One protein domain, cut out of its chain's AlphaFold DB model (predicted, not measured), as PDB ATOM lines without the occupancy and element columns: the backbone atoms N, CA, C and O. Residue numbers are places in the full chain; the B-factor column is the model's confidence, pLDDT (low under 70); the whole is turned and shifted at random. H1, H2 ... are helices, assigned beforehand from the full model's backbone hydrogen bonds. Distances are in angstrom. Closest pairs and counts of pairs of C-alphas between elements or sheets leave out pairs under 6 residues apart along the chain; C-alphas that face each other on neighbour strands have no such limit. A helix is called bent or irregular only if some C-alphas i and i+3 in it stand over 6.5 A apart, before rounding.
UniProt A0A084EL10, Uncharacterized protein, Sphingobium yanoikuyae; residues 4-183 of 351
ATOM      1  N   ILE A   4      -1.075   0.553   5.563       81.12
ATOM      2  CA  ILE A   4      -0.690  -0.626   6.370       81.12
ATOM      3  C   ILE A   4      -0.920  -0.440   7.872       81.12
ATOM      4  O   ILE A   4      -1.280  -1.396   8.547       81.12
ATOM      5  N   LEU A   5      -0.737   0.779   8.390       82.88
ATOM      6  CA  LEU A   5      -0.934   1.061   9.812       82.88
ATOM      7  C   LEU A   5      -2.409   0.884  10.224       82.88
ATOM      8  O   LEU A   5      -2.647   0.089  11.126       82.88
ATOM      9  N   PRO A   6      -3.405   1.459   9.514       87.50
ATOM     10  CA  PRO A   6      -4.811   1.218   9.850       87.50
ATOM     11  C   PRO A   6      -5.221  -0.254   9.758       87.50
ATOM     12  O   PRO A   6      -6.078  -0.702  10.512       87.50
ATOM     13  N   LEU A   7      -4.623  -1.023   8.841       90.94
ATOM     14  CA  LEU A   7      -4.848  -2.469   8.770       90.94
ATOM     15  C   LEU A   7      -4.292  -3.188   9.997       90.94
ATOM     16  O   LEU A   7      -4.966  -4.052  10.556       90.94
ATOM     17  N   ALA A   8      -3.070  -2.837  10.400       90.62
ATOM     18  CA  ALA A   8      -2.421  -3.434  11.556       90.62
ATOM     19  C   ALA A   8      -3.196  -3.131  12.844       90.62
ATOM     20  O   ALA A   8      -3.493  -4.051  13.598       90.62
ATOM     21  N   GLU A   9      -3.615  -1.878  13.035       92.44
ATOM     22  CA  GLU A   9      -4.453  -1.448  14.158       92.44
ATOM     23  C   GLU A   9      -5.785  -2.208  14.206       92.44
ATOM     24  O   GLU A   9      -6.189  -2.688  15.266       92.44
ATOM     25  N   GLN A  10      -6.464  -2.361  13.061       95.81
ATOM     26  CA  GLN A  10      -7.736  -3.085  12.991       95.81
ATOM     27  C   GLN A  10      -7.575  -4.568  13.331       95.81
ATOM     28  O   GLN A  10      -8.367  -5.095  14.111       95.81
ATOM     29  N   LEU A  11      -6.556  -5.239  12.786       96.62
ATOM     30  CA  LEU A  11      -6.315  -6.657  13.055       96.62
ATOM     31  C   LEU A  11      -5.835  -6.905  14.490       96.62
ATOM     32  O   LEU A  11      -6.297  -7.853  15.128       96.62
ATOM     33  N   ASP A  12      -4.983  -6.033  15.032       94.06
ATOM     34  CA  ASP A  12      -4.565  -6.096  16.434       94.06
ATOM     35  C   ASP A  12      -5.748  -5.877  17.375       94.06
ATOM     36  O   ASP A  12      -5.937  -6.638  18.331       94.06
ATOM     37  N   ARG A  13      -6.597  -4.884  17.086       96.00
ATOM     38  CA  ARG A  13      -7.806  -4.645  17.872       96.00
ATOM     39  C   ARG A  13      -8.778  -5.813  17.766       96.00
ATOM     40  O   ARG A  13      -9.317  -6.227  18.789       96.00
ATOM     41  N   ALA A  14      -8.982  -6.369  16.574       97.00
ATOM     42  CA  ALA A  14      -9.843  -7.528  16.385       97.00
ATOM     43  C   ALA A  14      -9.369  -8.731  17.208       97.00
ATOM     44  O   ALA A  14     -10.183  -9.371  17.869       97.00
ATOM     45  N   ALA A  15      -8.061  -9.001  17.234       95.38
ATOM     46  CA  ALA A  15      -7.493 -10.059  18.062       95.38
ATOM     47  C   ALA A  15      -7.766  -9.826  19.559       95.38
ATOM     48  O   ALA A  15      -8.192 -10.748  20.255       95.38
ATOM     49  N   ALA A  16      -7.601  -8.593  20.049       94.44
ATOM     50  CA  ALA A  16      -7.916  -8.248  21.436       94.44
ATOM     51  C   ALA A  16      -9.408  -8.443  21.773       94.44
ATOM     52  O   ALA A  16      -9.743  -8.969  22.835       94.44
ATOM     53  N   GLU A  17     -10.310  -8.061  20.866       95.25
ATOM     54  CA  GLU A  17     -11.753  -8.259  21.037       95.25
ATOM     55  C   GLU A  17     -12.141  -9.748  21.028       95.25
ATOM     56  O   GLU A  17     -12.958 -10.184  21.842       95.25
ATOM     57  N   LEU A  18     -11.522 -10.563  20.169       93.75
ATOM     58  CA  LEU A  18     -11.738 -12.013  20.165       93.75
ATOM     59  C   LEU A  18     -11.310 -12.661  21.481       93.75
ATOM     60  O   LEU A  18     -12.023 -13.532  21.987       93.75
ATOM     61  N   SER A  19     -10.192 -12.218  22.055       91.38
ATOM     62  CA  SER A  19      -9.697 -12.710  23.344       91.38
ATOM     63  C   SER A  19     -10.572 -12.280  24.522       91.38
ATOM     64  O   SER A  19     -10.636 -12.988  25.522       91.38
ATOM     65  N   ALA A  20     -11.319 -11.177  24.401       90.62
ATOM     66  CA  ALA A  20     -12.312 -10.790  25.404       90.62
ATOM     67  C   ALA A  20     -13.552 -11.708  25.419       90.62
ATOM     68  O   ALA A  20     -14.252 -11.745  26.431       90.62
ATOM     69  N   ALA A  21     -13.834 -12.416  24.316       84.81
ATOM     70  CA  ALA A  21     -14.884 -13.436  24.178       84.81
ATOM     71  C   ALA A  21     -16.309 -12.995  24.586       84.81
ATOM     72  O   ALA A  21     -17.130 -13.807  25.010       84.81
ATOM     73  N   ARG A  22     -16.636 -11.703  24.443       89.62
ATOM     74  CA  ARG A  22     -17.993 -11.172  24.685       89.62
ATOM     75  C   ARG A  22     -18.780 -11.076  23.374       89.62
ATOM     76  O   ARG A  22     -18.155 -10.872  22.330       89.62
ATOM     77  N   PRO A  23     -20.126 -11.117  23.394       89.44
ATOM     78  CA  PRO A  23     -20.931 -10.968  22.177       89.44
ATOM     79  C   PRO A  23     -20.635  -9.668  21.416       89.44
ATOM     80  O   PRO A  23     -20.330  -9.694  20.227       89.44
ATOM     81  N   LEU A  24     -20.619  -8.525  22.116       91.62
ATOM     82  CA  LEU A  24     -20.300  -7.228  21.506       91.62
ATOM     83  C   LEU A  24     -18.873  -7.188  20.936       91.62
ATOM     84  O   LEU A  24     -18.671  -6.706  19.824       91.62
ATOM     85  N   SER A  25     -17.905  -7.730  21.675       93.19
ATOM     86  CA  SER A  25     -16.516  -7.835  21.226       93.19
ATOM     87  C   SER A  25     -16.386  -8.714  19.981       93.19
ATOM     88  O   SER A  25     -15.724  -8.331  19.026       93.19
ATOM     89  N   SER A  26     -17.095  -9.841  19.924       93.06
ATOM     90  CA  SER A  26     -17.088 -10.747  18.767       93.06
ATOM     91  C   SER A  26     -17.612 -10.069  17.500       93.06
ATOM     92  O   SER A  26     -17.033 -10.218  16.426       93.06
ATOM     93  N   ARG A  27     -18.671  -9.262  17.627       94.38
ATOM     94  CA  ARG A  27     -19.198  -8.451  16.520       94.38
ATOM     95  C   ARG A  27     -18.205  -7.397  16.057       94.38
ATOM     96  O   ARG A  27     -17.988  -7.247  14.859       94.38
ATOM     97  N   MET A  28     -17.600  -6.679  17.005       95.38
ATOM     98  CA  MET A  28     -16.588  -5.669  16.703       95.38
ATOM     99  C   MET A  28     -15.396  -6.300  15.981       95.38
ATOM    100  O   MET A  28     -14.958  -5.783  14.958       95.38
ATOM    101  N   ALA A  29     -14.925  -7.454  16.459       96.00
ATOM    102  CA  ALA A  29     -13.881  -8.216  15.794       96.00
ATOM    103  C   ALA A  29     -14.271  -8.565  14.355       96.00
ATOM    104  O   ALA A  29     -13.496  -8.274  13.449       96.00
ATOM    105  N   LEU A  30     -15.473  -9.117  14.127       96.25
ATOM    106  CA  LEU A  30     -15.935  -9.470  12.781       96.25
ATOM    107  C   LEU A  30     -15.908  -8.264  11.830       96.25
ATOM    108  O   LEU A  30     -15.401  -8.371  10.718       96.25
ATOM    109  N   ILE A  31     -16.406  -7.110  12.285       96.38
ATOM    110  CA  ILE A  31     -16.430  -5.867  11.500       96.38
ATOM    111  C   ILE A  31     -15.010  -5.391  11.172       96.38
ATOM    112  O   ILE A  31     -14.738  -5.019  10.033       96.38
ATOM    113  N   LEU A  32     -14.103  -5.396  12.153       97.81
ATOM    114  CA  LEU A  32     -12.716  -4.958  11.969       97.81
ATOM    115  C   LEU A  32     -11.944  -5.882  11.020       97.81
ATOM    116  O   LEU A  32     -11.201  -5.400  10.169       97.81
ATOM    117  N   ILE A  33     -12.140  -7.198  11.139       98.06
ATOM    118  CA  ILE A  33     -11.510  -8.197  10.265       98.06
ATOM    119  C   ILE A  33     -11.982  -8.012   8.826       98.06
ATOM    120  O   ILE A  33     -11.154  -7.948   7.918       98.06
ATOM    121  N   ASP A  34     -13.296  -7.899   8.628       97.44
ATOM    122  CA  ASP A  34     -13.895  -7.720   7.309       97.44
ATOM    123  C   ASP A  34     -13.407  -6.422   6.656       97.44
ATOM    124  O   ASP A  34     -12.848  -6.459   5.563       97.44
ATOM    125  N   ASN A  35     -13.487  -5.292   7.367       96.50
ATOM    126  CA  ASN A  35     -13.014  -4.001   6.867       96.50
ATOM    127  C   ASN A  35     -11.519  -4.040   6.497       96.50
ATOM    128  O   ASN A  35     -11.125  -3.537   5.440       96.50
ATOM    129  N   ALA A  36     -10.676  -4.648   7.341       96.38
ATOM    130  CA  ALA A  36      -9.257  -4.798   7.049       96.38
ATOM    131  C   ALA A  36      -9.046  -5.635   5.778       96.38
ATOM    132  O   ALA A  36      -8.270  -5.255   4.900       96.38
ATOM    133  N   PHE A  37      -9.766  -6.744   5.629       96.75
ATOM    134  CA  PHE A  37      -9.638  -7.606   4.462       96.75
ATOM    135  C   PHE A  37     -10.155  -6.963   3.169       96.75
ATOM    136  O   PHE A  37      -9.497  -7.067   2.127       96.75
ATOM    137  N   GLU A  38     -11.277  -6.240   3.220       96.00
ATOM    138  CA  GLU A  38     -11.798  -5.462   2.091       96.00
ATOM    139  C   GLU A  38     -10.771  -4.448   1.594       96.00
ATOM    140  O   GLU A  38     -10.512  -4.343   0.389       96.00
ATOM    141  N   LEU A  39     -10.155  -3.729   2.534       94.62
ATOM    142  CA  LEU A  39      -9.085  -2.790   2.252       94.62
ATOM    143  C   LEU A  39      -7.920  -3.510   1.567       94.62
ATOM    144  O   LEU A  39      -7.490  -3.062   0.501       94.62
ATOM    145  N   MET A  40      -7.424  -4.627   2.123       94.44
ATOM    146  CA  MET A  40      -6.319  -5.409   1.529       94.44
ATOM    147  C   MET A  40      -6.631  -5.819   0.088       94.44
ATOM    148  O   MET A  40      -5.807  -5.636  -0.813       94.44
ATOM    149  N   CYS A  41      -7.845  -6.319  -0.147       95.44
ATOM    150  CA  CYS A  41      -8.318  -6.696  -1.473       95.44
ATOM    151  C   CYS A  41      -8.364  -5.494  -2.421       95.44
ATOM    152  O   CYS A  41      -7.945  -5.590  -3.575       95.44
ATOM    153  N   HIS A  42      -8.855  -4.347  -1.951       94.94
ATOM    154  CA  HIS A  42      -8.903  -3.128  -2.750       94.94
ATOM    155  C   HIS A  42      -7.507  -2.660  -3.155       94.94
ATOM    156  O   HIS A  42      -7.266  -2.436  -4.343       94.94
ATOM    157  N   GLN A  43      -6.569  -2.589  -2.210       92.75
ATOM    158  CA  GLN A  43      -5.194  -2.200  -2.501       92.75
ATOM    159  C   GLN A  43      -4.547  -3.151  -3.513       92.75
ATOM    160  O   GLN A  43      -3.963  -2.693  -4.497       92.75
ATOM    161  N   ARG A  44      -4.718  -4.470  -3.349       93.44
ATOM    162  CA  ARG A  44      -4.162  -5.434  -4.304       93.44
ATOM    163  C   ARG A  44      -4.798  -5.317  -5.690       93.44
ATOM    164  O   ARG A  44      -4.092  -5.443  -6.687       93.44
ATOM    165  N   CYS A  45      -6.096  -5.022  -5.780       95.50
ATOM    166  CA  CYS A  45      -6.755  -4.709  -7.051       95.50
ATOM    167  C   CYS A  45      -6.148  -3.471  -7.727       95.50
ATOM    168  O   CYS A  45      -5.919  -3.495  -8.935       95.50
ATOM    169  N   LEU A  46      -5.877  -2.396  -6.977       93.44
ATOM    170  CA  LEU A  46      -5.248  -1.190  -7.525       93.44
ATOM    171  C   LEU A  46      -3.844  -1.482  -8.062       93.44
ATOM    172  O   LEU A  46      -3.526  -1.082  -9.182       93.44
ATOM    173  N   GLU A  47      -3.043  -2.229  -7.305       92.19
ATOM    174  CA  GLU A  47      -1.705  -2.653  -7.724       92.19
ATOM    175  C   GLU A  47      -1.757  -3.552  -8.957       92.19
ATOM    176  O   GLU A  47      -0.984  -3.359  -9.890       92.19
ATOM    177  N   LEU A  48      -2.697  -4.497  -9.009       93.75
ATOM    178  CA  LEU A  48      -2.896  -5.363 -10.169       93.75
ATOM    179  C   LEU A  48      -3.245  -4.550 -11.426       93.75
ATOM    180  O   LEU A  48      -2.716  -4.822 -12.501       93.75
ATOM    181  N   ILE A  49      -4.107  -3.537 -11.297       95.12
ATOM    182  CA  ILE A  49      -4.470  -2.636 -12.399       95.12
ATOM    183  C   ILE A  49      -3.264  -1.807 -12.851       95.12
ATOM    184  O   ILE A  49      -3.071  -1.605 -14.051       95.12
ATOM    185  N   GLU A  50      -2.463  -1.312 -11.908       93.19
ATOM    186  CA  GLU A  50      -1.251  -0.556 -12.209       93.19
ATOM    187  C   GLU A  50      -0.200  -1.435 -12.903       93.19
ATOM    188  O   GLU A  50       0.342  -1.042 -13.936       93.19
ATOM    189  N   GLU A  51       0.046  -2.640 -12.389       92.06
ATOM    190  CA  GLU A  51       0.936  -3.640 -12.986       92.06
ATOM    191  C   GLU A  51       0.505  -3.974 -14.420       92.06
ATOM    192  O   GLU A  51       1.330  -3.916 -15.331       92.06
ATOM    193  N   ASP A  52      -0.788  -4.228 -14.638       94.38
ATOM    194  CA  ASP A  52      -1.360  -4.504 -15.957       94.38
ATOM    195  C   ASP A  52      -1.198  -3.326 -16.932       94.38
ATOM    196  O   ASP A  52      -0.893  -3.523 -18.106       94.38
ATOM    197  N   SER A  53      -1.337  -2.087 -16.445       92.94
ATOM    198  CA  SER A  53      -1.184  -0.877 -17.266       92.94
ATOM    199  C   SER A  53       0.243  -0.636 -17.763       92.94
ATOM    200  O   SER A  53       0.432   0.070 -18.751       92.94
ATOM    201  N   ARG A  54       1.243  -1.228 -17.095       93.19
ATOM    202  CA  ARG A  54       2.660  -1.146 -17.477       93.19
ATOM    203  C   ARG A  54       3.073  -2.249 -18.455       93.19
ATOM    204  O   ARG A  54       4.195  -2.216 -18.958       93.19
ATOM    205  N   LEU A  55       2.210  -3.235 -18.713       92.06
ATOM    206  CA  LEU A  55       2.484  -4.292 -19.683       92.06
ATOM    207  C   LEU A  55       2.370  -3.752 -21.111       92.06
ATOM    208  O   LEU A  55       1.478  -2.968 -21.422       92.06
ATOM    209  N   ALA A  56       3.214  -4.261 -22.012       90.44
ATOM    210  CA  ALA A  56       3.107  -3.975 -23.446       90.44
ATOM    211  C   ALA A  56       1.759  -4.435 -24.043       90.44
ATOM    212  O   ALA A  56       1.311  -3.920 -25.063       90.44
ATOM    213  N   SER A  57       1.103  -5.409 -23.406       92.06
ATOM    214  CA  SER A  57      -0.233  -5.886 -23.768       92.06
ATOM    215  C   SER A  57      -1.063  -6.104 -22.497       92.06
ATOM    216  O   SER A  57      -0.976  -7.180 -21.895       92.06
ATOM    217  N   PRO A  58      -1.829  -5.085 -22.060       92.56
ATOM    218  CA  PRO A  58      -2.716  -5.177 -20.904       92.56
ATOM    219  C   PRO A  58      -3.756  -6.291 -21.081       92.56
ATOM    220  O   PRO A  58      -4.370  -6.416 -22.141       92.56
ATOM    221  N   LYS A  59      -3.959  -7.094 -20.038       93.88
ATOM    222  CA  LYS A  59      -4.880  -8.237 -20.006       93.88
ATOM    223  C   LYS A  59      -6.214  -7.899 -19.343       93.88
ATOM    224  O   LYS A  59      -7.200  -8.584 -19.605       93.88
ATOM    225  N   LEU A  60      -6.267  -6.879 -18.484       95.12
ATOM    226  CA  LEU A  60      -7.498  -6.513 -17.784       95.12
ATOM    227  C   LEU A  60      -8.435  -5.698 -18.675       95.12
ATOM    228  O   LEU A  60      -8.056  -4.671 -19.249       95.12
ATOM    229  N   THR A  61      -9.705  -6.101 -18.707       94.94
ATOM    230  CA  THR A  61     -10.753  -5.365 -19.419       94.94
ATOM    231  C   THR A  61     -11.126  -4.070 -18.685       94.94
ATOM    232  O   THR A  61     -10.837  -3.889 -17.500       94.94
ATOM    233  N   LEU A  62     -11.841  -3.159 -19.359       94.25
ATOM    234  CA  LEU A  62     -12.409  -1.975 -18.697       94.25
ATOM    235  C   LEU A  62     -13.330  -2.369 -17.530       94.25
ATOM    236  O   LEU A  62     -13.289  -1.740 -16.474       94.25
ATOM    237  N   LYS A  63     -14.114  -3.442 -17.697       94.94
ATOM    238  CA  LYS A  63     -14.996  -3.981 -16.656       94.94
ATOM    239  C   LYS A  63     -14.206  -4.435 -15.428       94.94
ATOM    240  O   LYS A  63     -14.614  -4.132 -14.313       94.94
ATOM    241  N   ASP A  64     -13.064  -5.096 -15.621       95.12
ATOM    242  CA  ASP A  64     -12.185  -5.511 -14.519       95.12
ATOM    243  C   ASP A  64     -11.611  -4.305 -13.772       95.12
ATOM    244  O   ASP A  64     -11.630  -4.259 -12.542       95.12
ATOM    245  N   LYS A  65     -11.159  -3.284 -14.509       95.56
ATOM    246  CA  LYS A  65     -10.608  -2.055 -13.916       95.56
ATOM    247  C   LYS A  65     -11.660  -1.299 -13.101       95.56
ATOM    248  O   LYS A  65     -11.348  -0.787 -12.027       95.56
ATOM    249  N   LEU A  66     -12.902  -1.250 -13.586       95.38
ATOM    250  CA  LEU A  66     -14.028  -0.672 -12.851       95.38
ATOM    251  C   LEU A  66     -14.390  -1.505 -11.616       95.38
ATOM    252  O   LEU A  66     -14.594  -0.931 -10.551       95.38
ATOM    253  N   ALA A  67     -14.406  -2.835 -11.725       94.12
ATOM    254  CA  ALA A  67     -14.656  -3.730 -10.596       94.12
ATOM    255  C   ALA A  67     -13.618  -3.553  -9.475       94.12
ATOM    256  O   ALA A  67     -13.991  -3.397  -8.316       94.12
ATOM    257  N   GLY A  68     -12.325  -3.508  -9.816       93.81
ATOM    258  CA  GLY A  68     -11.247  -3.344  -8.835       93.81
ATOM    259  C   GLY A  68     -11.258  -1.986  -8.118       93.81
ATOM    260  O   GLY A  68     -10.936  -1.912  -6.931       93.81
ATOM    261  N   ARG A  69     -11.660  -0.916  -8.819       95.25
ATOM    262  CA  ARG A  69     -11.766   0.450  -8.269       95.25
ATOM    263  C   ARG A  69     -13.090   0.734  -7.561       95.25
ATOM    264  O   ARG A  69     -13.158   1.670  -6.773       95.25
ATOM    265  N   GLY A  70     -14.139  -0.016  -7.887       93.69
ATOM    266  CA  GLY A  70     -15.486   0.197  -7.369       93.69
ATOM    267  C   GLY A  70     -15.626  -0.170  -5.893       93.69
ATOM    268  O   GLY A  70     -14.704  -0.682  -5.267       93.69
ATOM    269  N   GLN A  71     -16.811   0.059  -5.328       93.44
ATOM    270  CA  GLN A  71     -17.099  -0.240  -3.918       93.44
ATOM    271  C   GLN A  71     -17.516  -1.696  -3.683       93.44
ATOM    272  O   GLN A  71     -17.234  -2.233  -2.623       93.44
ATOM    273  N   ASN A  72     -18.074  -2.374  -4.688       94.38
ATOM    274  CA  ASN A  72     -18.537  -3.757  -4.567       94.38
ATOM    275  C   ASN A  72     -17.379  -4.707  -4.185       94.38
ATOM    276  O   ASN A  72     -16.369  -4.760  -4.892       94.38
ATOM    277  N   PHE A  73     -17.504  -5.406  -3.056       94.31
ATOM    278  CA  PHE A  73     -16.481  -6.319  -2.548       94.31
ATOM    279  C   PHE A  73     -16.426  -7.640  -3.333       94.31
ATOM    280  O   PHE A  73     -15.344  -8.032  -3.773       94.31
ATOM    281  N   ASP A  74     -17.575  -8.244  -3.655       94.25
ATOM    282  CA  ASP A  74     -17.676  -9.467  -4.471       94.25
ATOM    283  C   ASP A  74     -17.001  -9.339  -5.840       94.25
ATOM    284  O   ASP A  74     -16.361 -10.263  -6.352       94.25
ATOM    285  N   ALA A  75     -17.124  -8.164  -6.455       94.94
ATOM    286  CA  ALA A  75     -16.491  -7.875  -7.732       94.94
ATOM    287  C   ALA A  75     -14.953  -7.868  -7.617       94.94
ATOM    288  O   ALA A  75     -14.270  -8.315  -8.545       94.94
ATOM    289  N   LYS A  76     -14.407  -7.411  -6.479       96.25
ATOM    290  CA  LYS A  76     -12.962  -7.409  -6.200       96.25
ATOM    291  C   LYS A  76     -12.446  -8.811  -5.912       96.25
ATOM    292  O   LYS A  76     -11.461  -9.217  -6.522       96.25
ATOM    293  N   THR A  77     -13.110  -9.570  -5.040       95.81
ATOM    294  CA  THR A  77     -12.705 -10.953  -4.728       95.81
ATOM    295  C   THR A  77     -12.761 -11.832  -5.979       95.81
ATOM    296  O   THR A  77     -11.827 -12.585  -6.248       95.81
ATOM    297  N   SER A  78     -13.769 -11.637  -6.836       94.62
ATOM    298  CA  SER A  78     -13.868 -12.298  -8.145       94.62
ATOM    299  C   SER A  78     -12.721 -11.938  -9.098       94.62
ATOM    300  O   SER A  78     -12.239 -12.800  -9.838       94.62
ATOM    301  N   LEU A  79     -12.283 -10.674  -9.118       95.56
ATOM    302  CA  LEU A  79     -11.129 -10.240  -9.912       95.56
ATOM    303  C   LEU A  79      -9.829 -10.866  -9.388       95.56
ATOM    304  O   LEU A  79      -9.060 -11.425 -10.168       95.56
ATOM    305  N   LEU A  80      -9.607 -10.819  -8.074       95.56
ATOM    306  CA  LEU A  80      -8.422 -11.381  -7.421       95.56
ATOM    307  C   LEU A  80      -8.337 -12.902  -7.583       95.56
ATOM    308  O   LEU A  80      -7.255 -13.427  -7.842       95.56
ATOM    309  N   LYS A  81      -9.474 -13.602  -7.546       95.50
ATOM    310  CA  LYS A  81      -9.574 -15.022  -7.901       95.50
ATOM    311  C   LYS A  81      -9.098 -15.290  -9.326       95.50
ATOM    312  O   LYS A  81      -8.221 -16.122  -9.528       95.50
ATOM    313  N   ARG A  82      -9.627 -14.565 -10.324       94.50
ATOM    314  CA  ARG A  82      -9.189 -14.717 -11.729       94.50
ATOM    315  C   ARG A  82      -7.699 -14.423 -11.912       94.50
ATOM    316  O   ARG A  82      -7.072 -14.995 -12.796       94.50
ATOM    317  N   ALA A  83      -7.147 -13.544 -11.082       92.56
ATOM    318  CA  ALA A  83      -5.731 -13.211 -11.067       92.56
ATOM    319  C   ALA A  83      -4.863 -14.190 -10.245       92.56
ATOM    320  O   ALA A  83      -3.656 -13.978 -10.152       92.56
ATOM    321  N   GLY A  84      -5.450 -15.251  -9.676       93.31
ATOM    322  CA  GLY A  84      -4.737 -16.326  -8.983       93.31
ATOM    323  C   GLY A  84      -4.375 -16.041  -7.524       93.31
ATOM    324  O   GLY A  84      -3.539 -16.749  -6.976       93.31
ATOM    325  N   TYR A  85      -4.974 -15.025  -6.890       93.44
ATOM    326  CA  TYR A  85      -4.741 -14.740  -5.465       93.44
ATOM    327  C   TYR A  85      -5.610 -15.599  -4.546       93.44
ATOM    328  O   TYR A  85      -5.238 -15.825  -3.405       93.44
ATOM    329  N   PHE A  86      -6.761 -16.084  -5.005       92.19
ATOM    330  CA  PHE A  86      -7.662 -16.877  -4.168       92.19
ATOM    331  C   PHE A  86      -7.993 -18.207  -4.821       92.19
ATOM    332  O   PHE A  86      -8.195 -18.267  -6.037       92.19
ATOM    333  N   ALA A  87      -8.119 -19.246  -3.997       90.69
ATOM    334  CA  ALA A  87      -8.785 -20.475  -4.394       90.69
ATOM    335  C   ALA A  87     -10.316 -20.305  -4.357       90.69
ATOM    336  O   ALA A  87     -10.862 -19.438  -3.673       90.69
ATOM    337  N   ASP A  88     -11.029 -21.164  -5.087       85.56
ATOM    338  CA  ASP A  88     -12.492 -21.110  -5.213       85.56
ATOM    339  C   ASP A  88     -13.220 -21.250  -3.875       85.56
ATOM    340  O   ASP A  88     -14.172 -20.514  -3.606       85.56
ATOM    341  N   VAL A  89     -12.754 -22.185  -3.045       83.38
ATOM    342  CA  VAL A  89     -13.313 -22.463  -1.715       83.38
ATOM    343  C   VAL A  89     -13.194 -21.255  -0.784       83.38
ATOM    344  O   VAL A  89     -14.112 -20.962  -0.015       83.38
ATOM    345  N   ASP A  90     -12.116 -20.491  -0.920       90.38
ATOM    346  CA  ASP A  90     -11.836 -19.357  -0.050       90.38
ATOM    347  C   ASP A  90     -12.669 -18.138  -0.415       90.38
ATOM    348  O   ASP A  90     -13.183 -17.471   0.477       90.38
ATOM    349  N   VAL A  91     -12.892 -17.878  -1.710       91.56
ATOM    350  CA  VAL A  91     -13.800 -16.798  -2.134       91.56
ATOM    351  C   VAL A  91     -15.197 -17.032  -1.586       91.56
ATOM    352  O   VAL A  91     -15.790 -16.118  -1.021       91.56
ATOM    353  N   ARG A  92     -15.714 -18.260  -1.704       93.50
ATOM    354  CA  ARG A  92     -17.037 -18.594  -1.171       93.50
ATOM    355  C   ARG A  92     -17.088 -18.406   0.347       93.50
ATOM    356  O   ARG A  92     -18.048 -17.835   0.853       93.50
ATOM    357  N   SER A  93     -16.047 -18.834   1.056       95.06
ATOM    358  CA  SER A  93     -15.952 -18.694   2.514       95.06
ATOM    359  C   SER A  93     -15.908 -17.228   2.954       95.06
ATOM    360  O   SER A  93     -16.662 -16.830   3.837       95.06
ATOM    361  N   VAL A  94     -15.096 -16.404   2.285       94.75
ATOM    362  CA  VAL A  94     -15.052 -14.946   2.483       94.75
ATOM    363  C   VAL A  94     -16.429 -14.328   2.270       94.75
ATOM    364  O   VAL A  94     -16.862 -13.519   3.081       94.75
ATOM    365  N   GLN A  95     -17.136 -14.711   1.207       94.50
ATOM    366  CA  GLN A  95     -18.464 -14.172   0.908       94.50
ATOM    367  C   GLN A  95     -19.494 -14.530   1.979       94.50
ATOM    368  O   GLN A  95     -20.288 -13.676   2.370       94.50
ATOM    369  N   ILE A  96     -19.457 -15.765   2.492       95.50
ATOM    370  CA  ILE A  96     -20.302 -16.183   3.617       95.50
ATOM    371  C   ILE A  96     -20.008 -15.304   4.844       95.50
ATOM    372  O   ILE A  96     -20.928 -14.739   5.430       95.50
ATOM    373  N   LEU A  97     -18.735 -15.148   5.213       96.31
ATOM    374  CA  LEU A  97     -18.317 -14.383   6.396       96.31
ATOM    375  C   LEU A  97     -18.629 -12.882   6.267       96.31
ATOM    376  O   LEU A  97     -19.106 -12.262   7.220       96.31
ATOM    377  N   HIS A  98     -18.444 -12.316   5.075       95.19
ATOM    378  CA  HIS A  98     -18.851 -10.952   4.746       95.19
ATOM    379  C   HIS A  98     -20.378 -10.772   4.843       95.19
ATOM    380  O   HIS A  98     -20.867  -9.761   5.349       95.19
ATOM    381  N   GLY A  99     -21.154 -11.785   4.439       93.44
ATOM    382  CA  GLY A  99     -22.606 -11.827   4.628       93.44
ATOM    383  C   GLY A  99     -23.017 -11.670   6.095       93.44
ATOM    384  O   GLY A  99     -23.855 -10.821   6.404       93.44
ATOM    385  N   TYR A 100     -22.364 -12.396   7.009       93.31
ATOM    386  CA  TYR A 100     -22.593 -12.258   8.455       93.31
ATOM    387  C   TYR A 100     -22.287 -10.848   8.965       93.31
ATOM    388  O   TYR A 100     -23.052 -10.295   9.755       93.31
ATOM    389  N   ARG A 101     -21.212 -10.216   8.482       92.25
ATOM    390  CA  ARG A 101     -20.911  -8.819   8.822       92.25
ATOM    391  C   ARG A 101     -22.031  -7.879   8.378       92.25
ATOM    392  O   ARG A 101     -22.403  -6.985   9.133       92.25
ATOM    393  N   ASN A 102     -22.592  -8.073   7.186       89.31
ATOM    394  CA  ASN A 102     -23.702  -7.250   6.697       89.31
ATOM    395  C   ASN A 102     -24.990  -7.474   7.503       89.31
ATOM    396  O   ASN A 102     -25.726  -6.522   7.762       89.31
ATOM    397  N   GLN A 103     -25.234  -8.702   7.964       85.62
ATOM    398  CA  GLN A 103     -26.370  -9.018   8.832       85.62
ATOM    399  C   GLN A 103     -26.282  -8.334  10.198       85.62
ATOM    400  O   GLN A 103     -27.318  -7.921  10.705       85.62
ATOM    401  N   LEU A 104     -25.085  -8.112  10.761       84.31
ATOM    402  CA  LEU A 104     -24.933  -7.406  12.045       84.31
ATOM    403  C   LEU A 104     -25.549  -5.994  12.060       84.31
ATOM    404  O   LEU A 104     -25.837  -5.470  13.136       84.31
ATOM    405  N   TYR A 105     -25.755  -5.376  10.893       66.62
ATOM    406  CA  TYR A 105     -26.405  -4.068  10.769       66.62
ATOM    407  C   TYR A 105     -27.933  -4.140  10.645       66.62
ATOM    408  O   TYR A 105     -28.600  -3.116  10.801       66.62
ATOM    409  N   HIS A 106     -28.493  -5.312  10.334       66.81
ATOM    410  CA  HIS A 106     -29.869  -5.443   9.840       66.81
ATOM    411  C   HIS A 106     -30.697  -6.529  10.532       66.81
ATOM    412  O   HIS A 106     -31.921  -6.423  10.571       66.81
ATOM    413  N   VAL A 107     -30.061  -7.553  11.093       58.88
ATOM    414  CA  VAL A 107     -30.706  -8.722  11.693       58.88
ATOM    415  C   VAL A 107     -30.226  -8.820  13.140       58.88
ATOM    416  O   VAL A 107     -29.037  -8.695  13.417       58.88
ATOM    417  N   GLY A 108     -31.166  -8.937  14.082       59.47
ATOM    418  CA  GLY A 108     -30.897  -8.902  15.524       59.47
ATOM    419  C   GLY A 108     -30.044 -10.069  16.051       59.47
ATOM    420  O   GLY A 108     -29.403 -10.794  15.304       59.47
ATOM    421  N   LEU A 109     -30.083 -10.283  17.372       72.25
ATOM    422  CA  LEU A 109     -29.254 -11.231  18.148       72.25
ATOM    423  C   LEU A 109     -29.359 -12.734  17.749       72.25
ATOM    424  O   LEU A 109     -28.897 -13.582  18.509       72.25
ATOM    425  N   ARG A 110     -30.001 -13.111  16.628       84.38
ATOM    426  CA  ARG A 110     -30.305 -14.515  16.265       84.38
ATOM    427  C   ARG A 110     -29.043 -15.357  16.063       84.38
ATOM    428  O   ARG A 110     -28.982 -16.487  16.544       84.38
ATOM    429  N   ASP A 111     -28.045 -14.800  15.386       90.19
ATOM    430  CA  ASP A 111     -26.806 -15.510  15.043       90.19
ATOM    431  C   ASP A 111     -25.638 -15.158  15.978       90.19
ATOM    432  O   ASP A 111     -24.527 -15.651  15.804       90.19
ATOM    433  N   ASP A 112     -25.884 -14.368  17.029       89.69
ATOM    434  CA  ASP A 112     -24.869 -13.986  18.022       89.69
ATOM    435  C   ASP A 112     -24.023 -15.142  18.568       89.69
ATOM    436  O   ASP A 112     -22.806 -14.956  18.684       89.69
ATOM    437  N   PRO A 113     -24.598 -16.323  18.887       91.06
ATOM    438  CA  PRO A 113     -23.826 -17.434  19.436       91.06
ATOM    439  C   PRO A 113     -22.685 -17.915  18.529       91.06
ATOM    440  O   PRO A 113     -21.713 -18.477  19.029       91.06
ATOM    441  N   VAL A 114     -22.771 -17.684  17.214       93.56
ATOM    442  CA  VAL A 114     -21.764 -18.144  16.245       93.56
ATOM    443  C   VAL A 114     -20.817 -17.045  15.767       93.56
ATOM    444  O   VAL A 114     -19.787 -17.360  15.173       93.56
ATOM    445  N   ILE A 115     -21.093 -15.768  16.055       94.00
ATOM    446  CA  ILE A 115     -20.276 -14.646  15.559       94.00
ATOM    447  C   ILE A 115     -18.821 -14.745  16.028       94.00
ATOM    448  O   ILE A 115     -17.910 -14.509  15.239       94.00
ATOM    449  N   GLY A 116     -18.579 -15.123  17.286       93.25
ATOM    450  CA  GLY A 116     -17.221 -15.303  17.816       93.25
ATOM    451  C   GLY A 116     -16.420 -16.370  17.052       93.25
ATOM    452  O   GLY A 116     -15.353 -16.053  16.519       93.25
ATOM    453  N   PRO A 117     -16.922 -17.615  16.958       93.94
ATOM    454  CA  PRO A 117     -16.311 -18.667  16.142       93.94
ATOM    455  C   PRO A 117     -16.096 -18.275  14.672       93.94
ATOM    456  O   PRO A 117     -15.011 -18.497  14.131       93.94
ATOM    457  N   LEU A 118     -17.082 -17.634  14.033       95.38
ATOM    458  CA  LEU A 118     -16.975 -17.179  12.641       95.38
ATOM    459  C   LEU A 118     -15.900 -16.099  12.469       95.38
ATOM    460  O   LEU A 118     -15.102 -16.169  11.537       95.38
ATOM    461  N   ALA A 119     -15.819 -15.135  13.387       95.44
ATOM    462  CA  ALA A 119     -14.794 -14.099  13.364       95.44
ATOM    463  C   ALA A 119     -13.380 -14.681  13.550       95.44
ATOM    464  O   ALA A 119     -12.447 -14.232  12.889       95.44
ATOM    465  N   ARG A 120     -13.205 -15.721  14.378       94.81
ATOM    466  CA  ARG A 120     -11.916 -16.431  14.515       94.81
ATOM    467  C   ARG A 120     -11.501 -17.116  13.216       94.81
ATOM    468  O   ARG A 120     -10.355 -16.963  12.790       94.81
ATOM    469  N   LEU A 121     -12.431 -17.824  12.571       94.81
ATOM    470  CA  LEU A 121     -12.185 -18.420  11.257       94.81
ATOM    471  C   LEU A 121     -11.828 -17.342  10.226       94.81
ATOM    472  O   LEU A 121     -10.864 -17.504   9.477       94.81
ATOM    473  N   TYR A 122     -12.561 -16.227  10.218       96.56
ATOM    474  CA  TYR A 122     -12.292 -15.141   9.284       96.56
ATOM    475  C   TYR A 122     -10.905 -14.544   9.518       96.56
ATOM    476  O   TYR A 122     -10.138 -14.424   8.569       96.56
ATOM    477  N   LEU A 123     -10.521 -14.267  10.769       96.38
ATOM    478  CA  LEU A 123      -9.180 -13.775  11.084       96.38
ATOM    479  C   LEU A 123      -8.103 -14.740  10.577       96.38
ATOM    480  O   LEU A 123      -7.174 -14.306   9.903       96.38
ATOM    481  N   LYS A 124      -8.239 -16.045  10.839       95.00
ATOM    482  CA  LYS A 124      -7.306 -17.073  10.347       95.00
ATOM    483  C   LYS A 124      -7.155 -17.012   8.822       95.00
ATOM    484  O   LYS A 124      -6.031 -16.999   8.318       95.00
ATOM    485  N   LEU A 125      -8.270 -16.915   8.099       95.31
ATOM    486  CA  LEU A 125      -8.287 -16.809   6.640       95.31
ATOM    487  C   LEU A 125      -7.615 -15.513   6.158       95.31
ATOM    488  O   LEU A 125      -6.739 -15.548   5.294       95.31
ATOM    489  N   VAL A 126      -7.946 -14.374   6.769       96.06
ATOM    490  CA  VAL A 126      -7.353 -13.067   6.452       96.06
ATOM    491  C   VAL A 126      -5.843 -13.080   6.671       96.06
ATOM    492  O   VAL A 126      -5.096 -12.666   5.788       96.06
ATOM    493  N   LEU A 127      -5.376 -13.607   7.803       95.44
ATOM    494  CA  LEU A 127      -3.951 -13.692   8.120       95.44
ATOM    495  C   LEU A 127      -3.195 -14.623   7.161       95.44
ATOM    496  O   LEU A 127      -2.058 -14.313   6.809       95.44
ATOM    497  N   SER A 128      -3.809 -15.711   6.678       94.56
ATOM    498  CA  SER A 128      -3.180 -16.556   5.647       94.56
ATOM    499  C   SER A 128      -3.000 -15.837   4.307       94.56
ATOM    500  O   SER A 128      -2.058 -16.124   3.568       94.56
ATOM    501  N   TYR A 129      -3.862 -14.859   4.017       94.56
ATOM    502  CA  TYR A 129      -3.861 -14.126   2.759       94.56
ATOM    503  C   TYR A 129      -3.153 -12.774   2.812       94.56
ATOM    504  O   TYR A 129      -2.728 -12.258   1.776       94.56
ATOM    505  N   ALA A 130      -2.952 -12.203   3.994       93.31
ATOM    506  CA  ALA A 130      -2.298 -10.913   4.141       93.31
ATOM    507  C   ALA A 130      -0.903 -10.847   3.473       93.31
ATOM    508  O   ALA A 130      -0.681  -9.893   2.727       93.31
ATOM    509  N   PRO A 131       0.013 -11.836   3.600       90.56
ATOM    510  CA  PRO A 131       1.347 -11.746   2.988       90.56
ATOM    511  C   PRO A 131       1.339 -11.627   1.458       90.56
ATOM    512  O   PRO A 131       2.185 -10.946   0.876       90.56
ATOM    513  N   GLN A 132       0.383 -12.277   0.790       90.50
ATOM    514  CA  GLN A 132       0.261 -12.229  -0.670       90.50
ATOM    515  C   GLN A 132      -0.509 -10.996  -1.168       90.50
ATOM    516  O   GLN A 132      -0.241 -10.518  -2.273       90.50
ATOM    517  N   LEU A 133      -1.450 -10.473  -0.373       91.38
ATOM    518  CA  LEU A 133      -2.222  -9.276  -0.711       91.38
ATOM    519  C   LEU A 133      -1.426  -7.997  -0.435       91.38
ATOM    520  O   LEU A 133      -1.512  -7.044  -1.204       91.38
ATOM    521  N   LEU A 134      -0.615  -7.993   0.623       85.12
ATOM    522  CA  LEU A 134       0.177  -6.861   1.100       85.12
ATOM    523  C   LEU A 134       1.658  -7.038   0.766       85.12
ATOM    524  O   LEU A 134       2.489  -7.057   1.673       85.12
ATOM    525  N   ARG A 135       1.999  -7.190  -0.525       73.12
ATOM    526  CA  ARG A 135       3.394  -7.350  -0.990       73.12
ATOM    527  C   ARG A 135       4.369  -6.493  -0.165       73.12
ATOM    528  O   ARG A 135       4.026  -5.349   0.134       73.12
ATOM    529  N   PRO A 136       5.603  -6.965   0.119       62.72
ATOM    530  CA  PRO A 136       6.567  -6.200   0.904       62.72
ATOM    531  C   PRO A 136       6.700  -4.793   0.326       62.72
ATOM    532  O   PRO A 136       7.200  -4.627  -0.791       62.72
ATOM    533  N   VAL A 137       6.206  -3.790   1.053       59.28
ATOM    534  CA  VAL A 137       6.180  -2.406   0.576       59.28
ATOM    535  C   VAL A 137       7.632  -1.942   0.512       59.28
ATOM    536  O   VAL A 137       8.246  -1.633   1.527       59.28
ATOM    537  N   ARG A 138       8.219  -1.971  -0.695       49.91
ATOM    538  CA  ARG A 138       9.676  -1.839  -0.900       49.91
ATOM    539  C   ARG A 138      10.234  -0.452  -0.590       49.91
ATOM    540  O   ARG A 138      11.448  -0.304  -0.546       49.91
ATOM    541  N   PHE A 139       9.381   0.545  -0.370       48.91
ATOM    542  CA  PHE A 139       9.806   1.906  -0.076       48.91
ATOM    543  C   PHE A 139       8.844   2.545   0.924       48.91
ATOM    544  O   PHE A 139       7.796   3.076   0.555       48.91
ATOM    545  N   LEU A 140       9.218   2.510   2.203       50.94
ATOM    546  CA  LEU A 140       8.612   3.350   3.229       50.94
ATOM    547  C   LEU A 140       9.040   4.801   2.955       50.94
ATOM    548  O   LEU A 140      10.092   5.258   3.398       50.94
ATOM    549  N   ARG A 141       8.265   5.532   2.149       47.81
ATOM    550  CA  ARG A 141       8.377   6.996   2.129       47.81
ATOM    551  C   ARG A 141       7.815   7.496   3.463       47.81
ATOM    552  O   ARG A 141       6.658   7.222   3.763       47.81
ATOM    553  N   TRP A 142       8.670   8.143   4.256       51.72
ATOM    554  CA  TRP A 142       8.391   8.590   5.625       51.72
ATOM    555  C   TRP A 142       7.121   9.443   5.699       51.72
ATOM    556  O   TRP A 142       6.986  10.415   4.958       51.72
ATOM    557  N   GLU A 143       6.223   9.077   6.613       55.09
ATOM    558  CA  GLU A 143       5.026   9.828   7.014       55.09
ATOM    559  C   GLU A 143       5.151  10.225   8.506       55.09
ATOM    560  O   GLU A 143       5.956   9.652   9.239       55.09
ATOM    561  N   GLU A 144       4.368  11.207   8.963       52.56
ATOM    562  CA  GLU A 144       4.455  11.793  10.315       52.56
ATOM    563  C   GLU A 144       4.191  10.777  11.451       52.56
ATOM    564  O   GLU A 144       4.805  10.871  12.509       52.56
ATOM    565  N   SER A 145       3.372   9.744  11.236       55.44
ATOM    566  CA  SER A 145       3.089   8.695  12.238       55.44
ATOM    567  C   SER A 145       4.309   7.838  12.611       55.44
ATOM    568  O   SER A 145       4.464   7.452  13.767       55.44
ATOM    569  N   LEU A 146       5.259   7.625  11.688       55.88
ATOM    570  CA  LEU A 146       6.552   6.989  12.001       55.88
ATOM    571  C   LEU A 146       7.384   7.819  12.979       55.88
ATOM    572  O   LEU A 146       8.164   7.265  13.747       55.88
ATOM    573  N   SER A 147       7.237   9.146  12.945       55.06
ATOM    574  CA  SER A 147       7.971  10.033  13.849       55.06
ATOM    575  C   SER A 147       7.449   9.972  15.288       55.06
ATOM    576  O   SER A 147       8.177  10.337  16.206       55.06
ATOM    577  N   ARG A 148       6.221   9.464  15.479       64.56
ATOM    578  CA  ARG A 148       5.565   9.288  16.784       64.56
ATOM    579  C   ARG A 148       5.728   7.880  17.369       64.56
ATOM    580  O   ARG A 148       5.392   7.676  18.527       64.56
ATOM    581  N   GLY A 149       6.265   6.927  16.602       70.50
ATOM    582  CA  GLY A 149       6.586   5.572  17.069       70.50
ATOM    583  C   GLY A 149       5.424   4.568  17.083       70.50
ATOM    584  O   GLY A 149       5.677   3.392  17.301       70.50
ATOM    585  N   GLU A 150       4.191   4.979  16.775       75.44
ATOM    586  CA  GLU A 150       2.973   4.136  16.832       75.44
ATOM    587  C   GLU A 150       3.101   2.838  16.011       75.44
ATOM    588  O   GLU A 150       2.749   1.749  16.450       75.44
ATOM    589  N   ILE A 151       3.707   2.917  14.826       77.75
ATOM    590  CA  ILE A 151       3.899   1.748  13.958       77.75
ATOM    591  C   ILE A 151       4.916   0.729  14.504       77.75
ATOM    592  O   ILE A 151       4.881  -0.432  14.102       77.75
ATOM    593  N   ILE A 152       5.804   1.130  15.421       82.38
ATOM    594  CA  ILE A 152       6.790   0.231  16.043       82.38
ATOM    595  C   ILE A 152       6.087  -0.785  16.951       82.38
ATOM    596  O   ILE A 152       6.544  -1.921  17.052       82.38
ATOM    597  N   GLU A 153       4.948  -0.425  17.554       84.62
ATOM    598  CA  GLU A 153       4.153  -1.351  18.375       84.62
ATOM    599  C   GLU A 153       3.681  -2.564  17.561       84.62
ATOM    600  O   GLU A 153       3.703  -3.703  18.035       84.62
ATOM    601  N   HIS A 154       3.308  -2.326  16.303       83.75
ATOM    602  CA  HIS A 154       2.852  -3.367  15.387       83.75
ATOM    603  C   HIS A 154       4.006  -4.043  14.640       83.75
ATOM    604  O   HIS A 154       3.912  -5.228  14.312       83.75
ATOM    605  N   PHE A 155       5.097  -3.315  14.391       84.94
ATOM    606  CA  PHE A 155       6.258  -3.749  13.612       84.94
ATOM    607  C   PHE A 155       7.562  -3.392  14.352       84.94
ATOM    608  O   PHE A 155       8.222  -2.402  14.025       84.94
ATOM    609  N   PRO A 156       7.953  -4.176  15.372       85.81
ATOM    610  CA  PRO A 156       9.112  -3.875  16.210       85.81
ATOM    611  C   PRO A 156      10.434  -3.889  15.435       85.81
ATOM    612  O   PRO A 156      11.373  -3.189  15.808       85.81
ATOM    613  N   GLU A 157      10.504  -4.610  14.309       81.19
ATOM    614  CA  GLU A 157      11.668  -4.608  13.418       81.19
ATOM    615  C   GLU A 157      12.020  -3.208  12.874       81.19
ATOM    616  O   GLU A 157      13.154  -2.968  12.453       81.19
ATOM    617  N   LEU A 158      11.063  -2.269  12.916       78.56
ATOM    618  CA  LEU A 158      11.237  -0.883  12.488       78.56
ATOM    619  C   LEU A 158      12.068  -0.039  13.466       78.56
ATOM    620  O   LEU A 158      12.586   0.999  13.059       78.56
ATOM    621  N   ALA A 159      12.206  -0.459  14.730       79.31
ATOM    622  CA  ALA A 159      12.882   0.324  15.770       79.31
ATOM    623  C   ALA A 159      14.375   0.547  15.476       79.31
ATOM    624  O   ALA A 159      14.925   1.610  15.763       79.31
ATOM    625  N   GLU A 160      15.027  -0.451  14.877       72.06
ATOM    626  CA  GLU A 160      16.476  -0.459  14.641       72.06
ATOM    627  C   GLU A 160      16.849  -0.109  13.191       72.06
ATOM    628  O   GLU A 160      18.028   0.046  12.854       72.06
ATOM    629  N   THR A 161      15.867   0.025  12.290       66.94
ATOM    630  CA  THR A 161      16.152   0.184  10.861       66.94
ATOM    631  C   THR A 161      16.428   1.636  10.462       66.94
ATOM    632  O   THR A 161      15.696   2.569  10.788       66.94
ATOM    633  N   ARG A 162      17.468   1.843   9.640       60.88
ATOM    634  CA  ARG A 162      17.748   3.151   9.022       60.88
ATOM    635  C   ARG A 162      16.671   3.538   8.007       60.88
ATOM    636  O   ARG A 162      16.137   2.695   7.286       60.88
ATOM    637  N   ARG A 163      16.463   4.855   7.876       57.22
ATOM    638  CA  ARG A 163      15.337   5.495   7.178       57.22
ATOM    639  C   ARG A 163      14.951   4.923   5.799       57.22
ATOM    640  O   ARG A 163      13.775   4.891   5.478       57.22
ATOM    641  N   TYR A 164      15.867   4.424   4.977       53.12
ATOM    642  CA  TYR A 164      15.561   4.126   3.565       53.12
ATOM    643  C   TYR A 164      15.664   2.650   3.152       53.12
ATOM    644  O   TYR A 164      15.526   2.350   1.971       53.12
ATOM    645  N   ALA A 165      15.896   1.731   4.093       57.81
ATOM    646  CA  ALA A 165      16.154   0.316   3.780       57.81
ATOM    647  C   ALA A 165      15.099  -0.656   4.329       57.81
ATOM    648  O   ALA A 165      15.226  -1.871   4.175       57.81
ATOM    649  N   CYS A 166      14.078  -0.132   4.995       63.91
ATOM    650  CA  CYS A 166      13.192  -0.945   5.792       63.91
ATOM    651  C   CYS A 166      12.062  -1.588   4.967       63.91
ATOM    652  O   CYS A 166      11.424  -0.943   4.131       63.91
ATOM    653  N   LYS A 167      11.825  -2.876   5.237       72.81
ATOM    654  CA  LYS A 167      10.688  -3.657   4.755       72.81
ATOM    655  C   LYS A 167       9.889  -4.113   5.968       72.81
ATOM    656  O   LYS A 167      10.469  -4.645   6.905       72.81
ATOM    657  N   VAL A 168       8.579  -3.928   5.904       79.06
ATOM    658  CA  VAL A 168       7.649  -4.478   6.891       79.06
ATOM    659  C   VAL A 168       7.546  -5.989   6.697       79.06
ATOM    660  O   VAL A 168       7.311  -6.439   5.569       79.06
ATOM    661  N   ASP A 169       7.693  -6.759   7.775       85.75
ATOM    662  CA  ASP A 169       7.481  -8.203   7.748       85.75
ATOM    663  C   ASP A 169       6.018  -8.526   8.082       85.75
ATOM    664  O   ASP A 169       5.625  -8.742   9.232       85.75
ATOM    665  N   VAL A 170       5.186  -8.544   7.035       88.56
ATOM    666  CA  VAL A 170       3.755  -8.864   7.147       88.56
ATOM    667  C   VAL A 170       3.544 -10.266   7.719       88.56
ATOM    668  O   VAL A 170       2.614 -10.467   8.494       88.56
ATOM    669  N   SER A 171       4.407 -11.229   7.389       90.44
ATOM    670  CA  SER A 171       4.293 -12.594   7.907       90.44
ATOM    671  C   SER A 171       4.551 -12.632   9.412       90.44
ATOM    672  O   SER A 171       3.765 -13.224  10.152       90.44
ATOM    673  N   ALA A 172       5.602 -11.954   9.884       90.12
ATOM    674  CA  ALA A 172       5.889 -11.840  11.312       90.12
ATOM    675  C   ALA A 172       4.763 -11.124  12.070       90.12
ATOM    676  O   ALA A 172       4.371 -11.569  13.149       90.12
ATOM    677  N   PHE A 173       4.200 -10.061  11.491       91.19
ATOM    678  CA  PHE A 173       3.012  -9.406  12.033       91.19
ATOM    679  C   PHE A 173       1.824 -10.368  12.141       91.19
ATOM    680  O   PHE A 173       1.258 -10.508  13.223       91.19
ATOM    681  N   CYS A 174       1.493 -11.100  11.073       93.38
ATOM    682  CA  CYS A 174       0.376 -12.045  11.090       93.38
ATOM    683  C   CYS A 174       0.553 -13.133  12.156       93.38
ATOM    684  O   CYS A 174      -0.406 -13.470  12.848       93.38
ATOM    685  N   MET A 175       1.776 -13.644  12.341       93.06
ATOM    686  CA  MET A 175       2.075 -14.603  13.410       93.06
ATOM    687  C   MET A 175       1.841 -14.007  14.804       93.06
ATOM    688  O   MET A 175       1.279 -14.684  15.664       93.06
ATOM    689  N   ARG A 176       2.217 -12.740  15.035       93.62
ATOM    690  CA  ARG A 176       1.954 -12.048  16.310       93.62
ATOM    691  C   ARG A 176       0.461 -11.849  16.560       93.62
ATOM    692  O   ARG A 176       0.009 -12.094  17.673       93.62
ATOM    693  N   VAL A 177      -0.300 -11.435  15.544       94.12
ATOM    694  CA  VAL A 177      -1.765 -11.292  15.644       94.12
ATOM    695  C   VAL A 177      -2.401 -12.636  15.992       94.12
ATOM    696  O   VAL A 177      -3.176 -12.714  16.942       94.12
ATOM    697  N   ALA A 178      -2.033 -13.697  15.267       92.88
ATOM    698  CA  ALA A 178      -2.553 -15.040  15.499       92.88
ATOM    699  C   ALA A 178      -2.256 -15.533  16.923       92.88
ATOM    700  O   ALA A 178      -3.143 -16.069  17.578       92.88
ATOM    701  N   ALA A 179      -1.044 -15.292  17.433       91.31
ATOM    702  CA  ALA A 179      -0.632 -15.720  18.771       91.31
ATOM    703  C   ALA A 179      -1.393 -15.035  19.921       91.31
ATOM    704  O   ALA A 179      -1.379 -15.537  21.043       91.31
ATOM    705  N   ARG A 180      -2.045 -13.888  19.678       88.88
ATOM    706  CA  ARG A 180      -2.847 -13.182  20.694       88.88
ATOM    707  C   ARG A 180      -4.248 -13.753  20.862       88.88
ATOM    708  O   ARG A 180      -4.900 -13.451  21.861       88.88
ATOM    709  N   VAL A 181      -4.718 -14.524  19.886       87.62
ATOM    710  CA  VAL A 181      -6.037 -15.146  19.915       87.62
ATOM    711  C   VAL A 181      -5.885 -16.539  20.505       87.62
ATOM    712  O   VAL A 181      -5.133 -17.356  19.983       87.62
ATOM    713  N   ASP A 182      -6.590 -16.793  21.608       74.94
ATOM    714  CA  ASP A 182      -6.576 -18.099  22.277       74.94
ATOM    715  C   ASP A 182      -6.924 -19.217  21.275       74.94
ATOM    716  O   ASP A 182      -7.946 -19.076  20.583       74.94
ATOM    717  N   PRO A 183      -6.102 -20.279  21.149       65.88
ATOM    718  CA  PRO A 183      -6.316 -21.332  20.170       65.88
ATOM    719  C   PRO A 183      -7.691 -22.011  20.229       65.88
ATOM    720  O   PRO A 183      -8.146 -22.380  19.148       65.88
TER     721      PRO A 183
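What this domain is: This is residues 4 to 183 of the 351 residues of an uncharacterized protein of Sphingobium yanoikuyae (UniProt A0A084EL10). The long helix H2 is the spine of the domain: H1, H6 and H9 form a four-helix bundle with it, and H3, H4 and H5 cover its other side at steep tilts. Little H8 packs on H1, with H7 beyond it. The printed part has 180 residues, with nine named helices, H1 to H9 in order, and no named strand: all helix. It is compact, radius of gyration of the C-alphas 17.3 A, spanning 52 by 44 by 25 A.

Where its parts are: Find C-alpha 23 at (-20.931, -10.968, 22.177); from there H2, residues 23 to 53, runs 45.2 A. H1, residues 4 to 20, starts at (-0.690, -0.626, 6.370) and runs 24.5 A. Look next for H3 at 62 to 69, H4 at 73 to 82, H5 at 88 to 103, 23.2 A, and H6 at 112 to 133, 29.8 A. H6 is irregular, C-alphas 113 and 116 being 7.1 A apart, with a kink of 30 degrees near residue 127. H7 is 144 to 148, H8 150 to 154, H9 170 to 180.

How they stand to each other: Start at the hub, H2, which touches five helices. H1 forms a hairpin with it, C-alphas of Ala 14 and Ala 29 closest at 4.1 A. H6 touches it at Gly 116 and Ser 26, 4.7 A. H9 touches H1, Val 177 to Asp 12, C-alphas 6.0 A, but is apart from H2. Every O i to N i+4 pair is within hydrogen-bond range in H1 to H5 and H9, against 14 of 18 in H6 and 0 of 1 in H7 and H8, whose i+3 pairs are 2 of 2 each.

The domain as a whole: The printed part has no cut. The H8 to H9 link is long. Confidence is under 70 at 105 to 108, 136 to 148, 161 to 166 and 183.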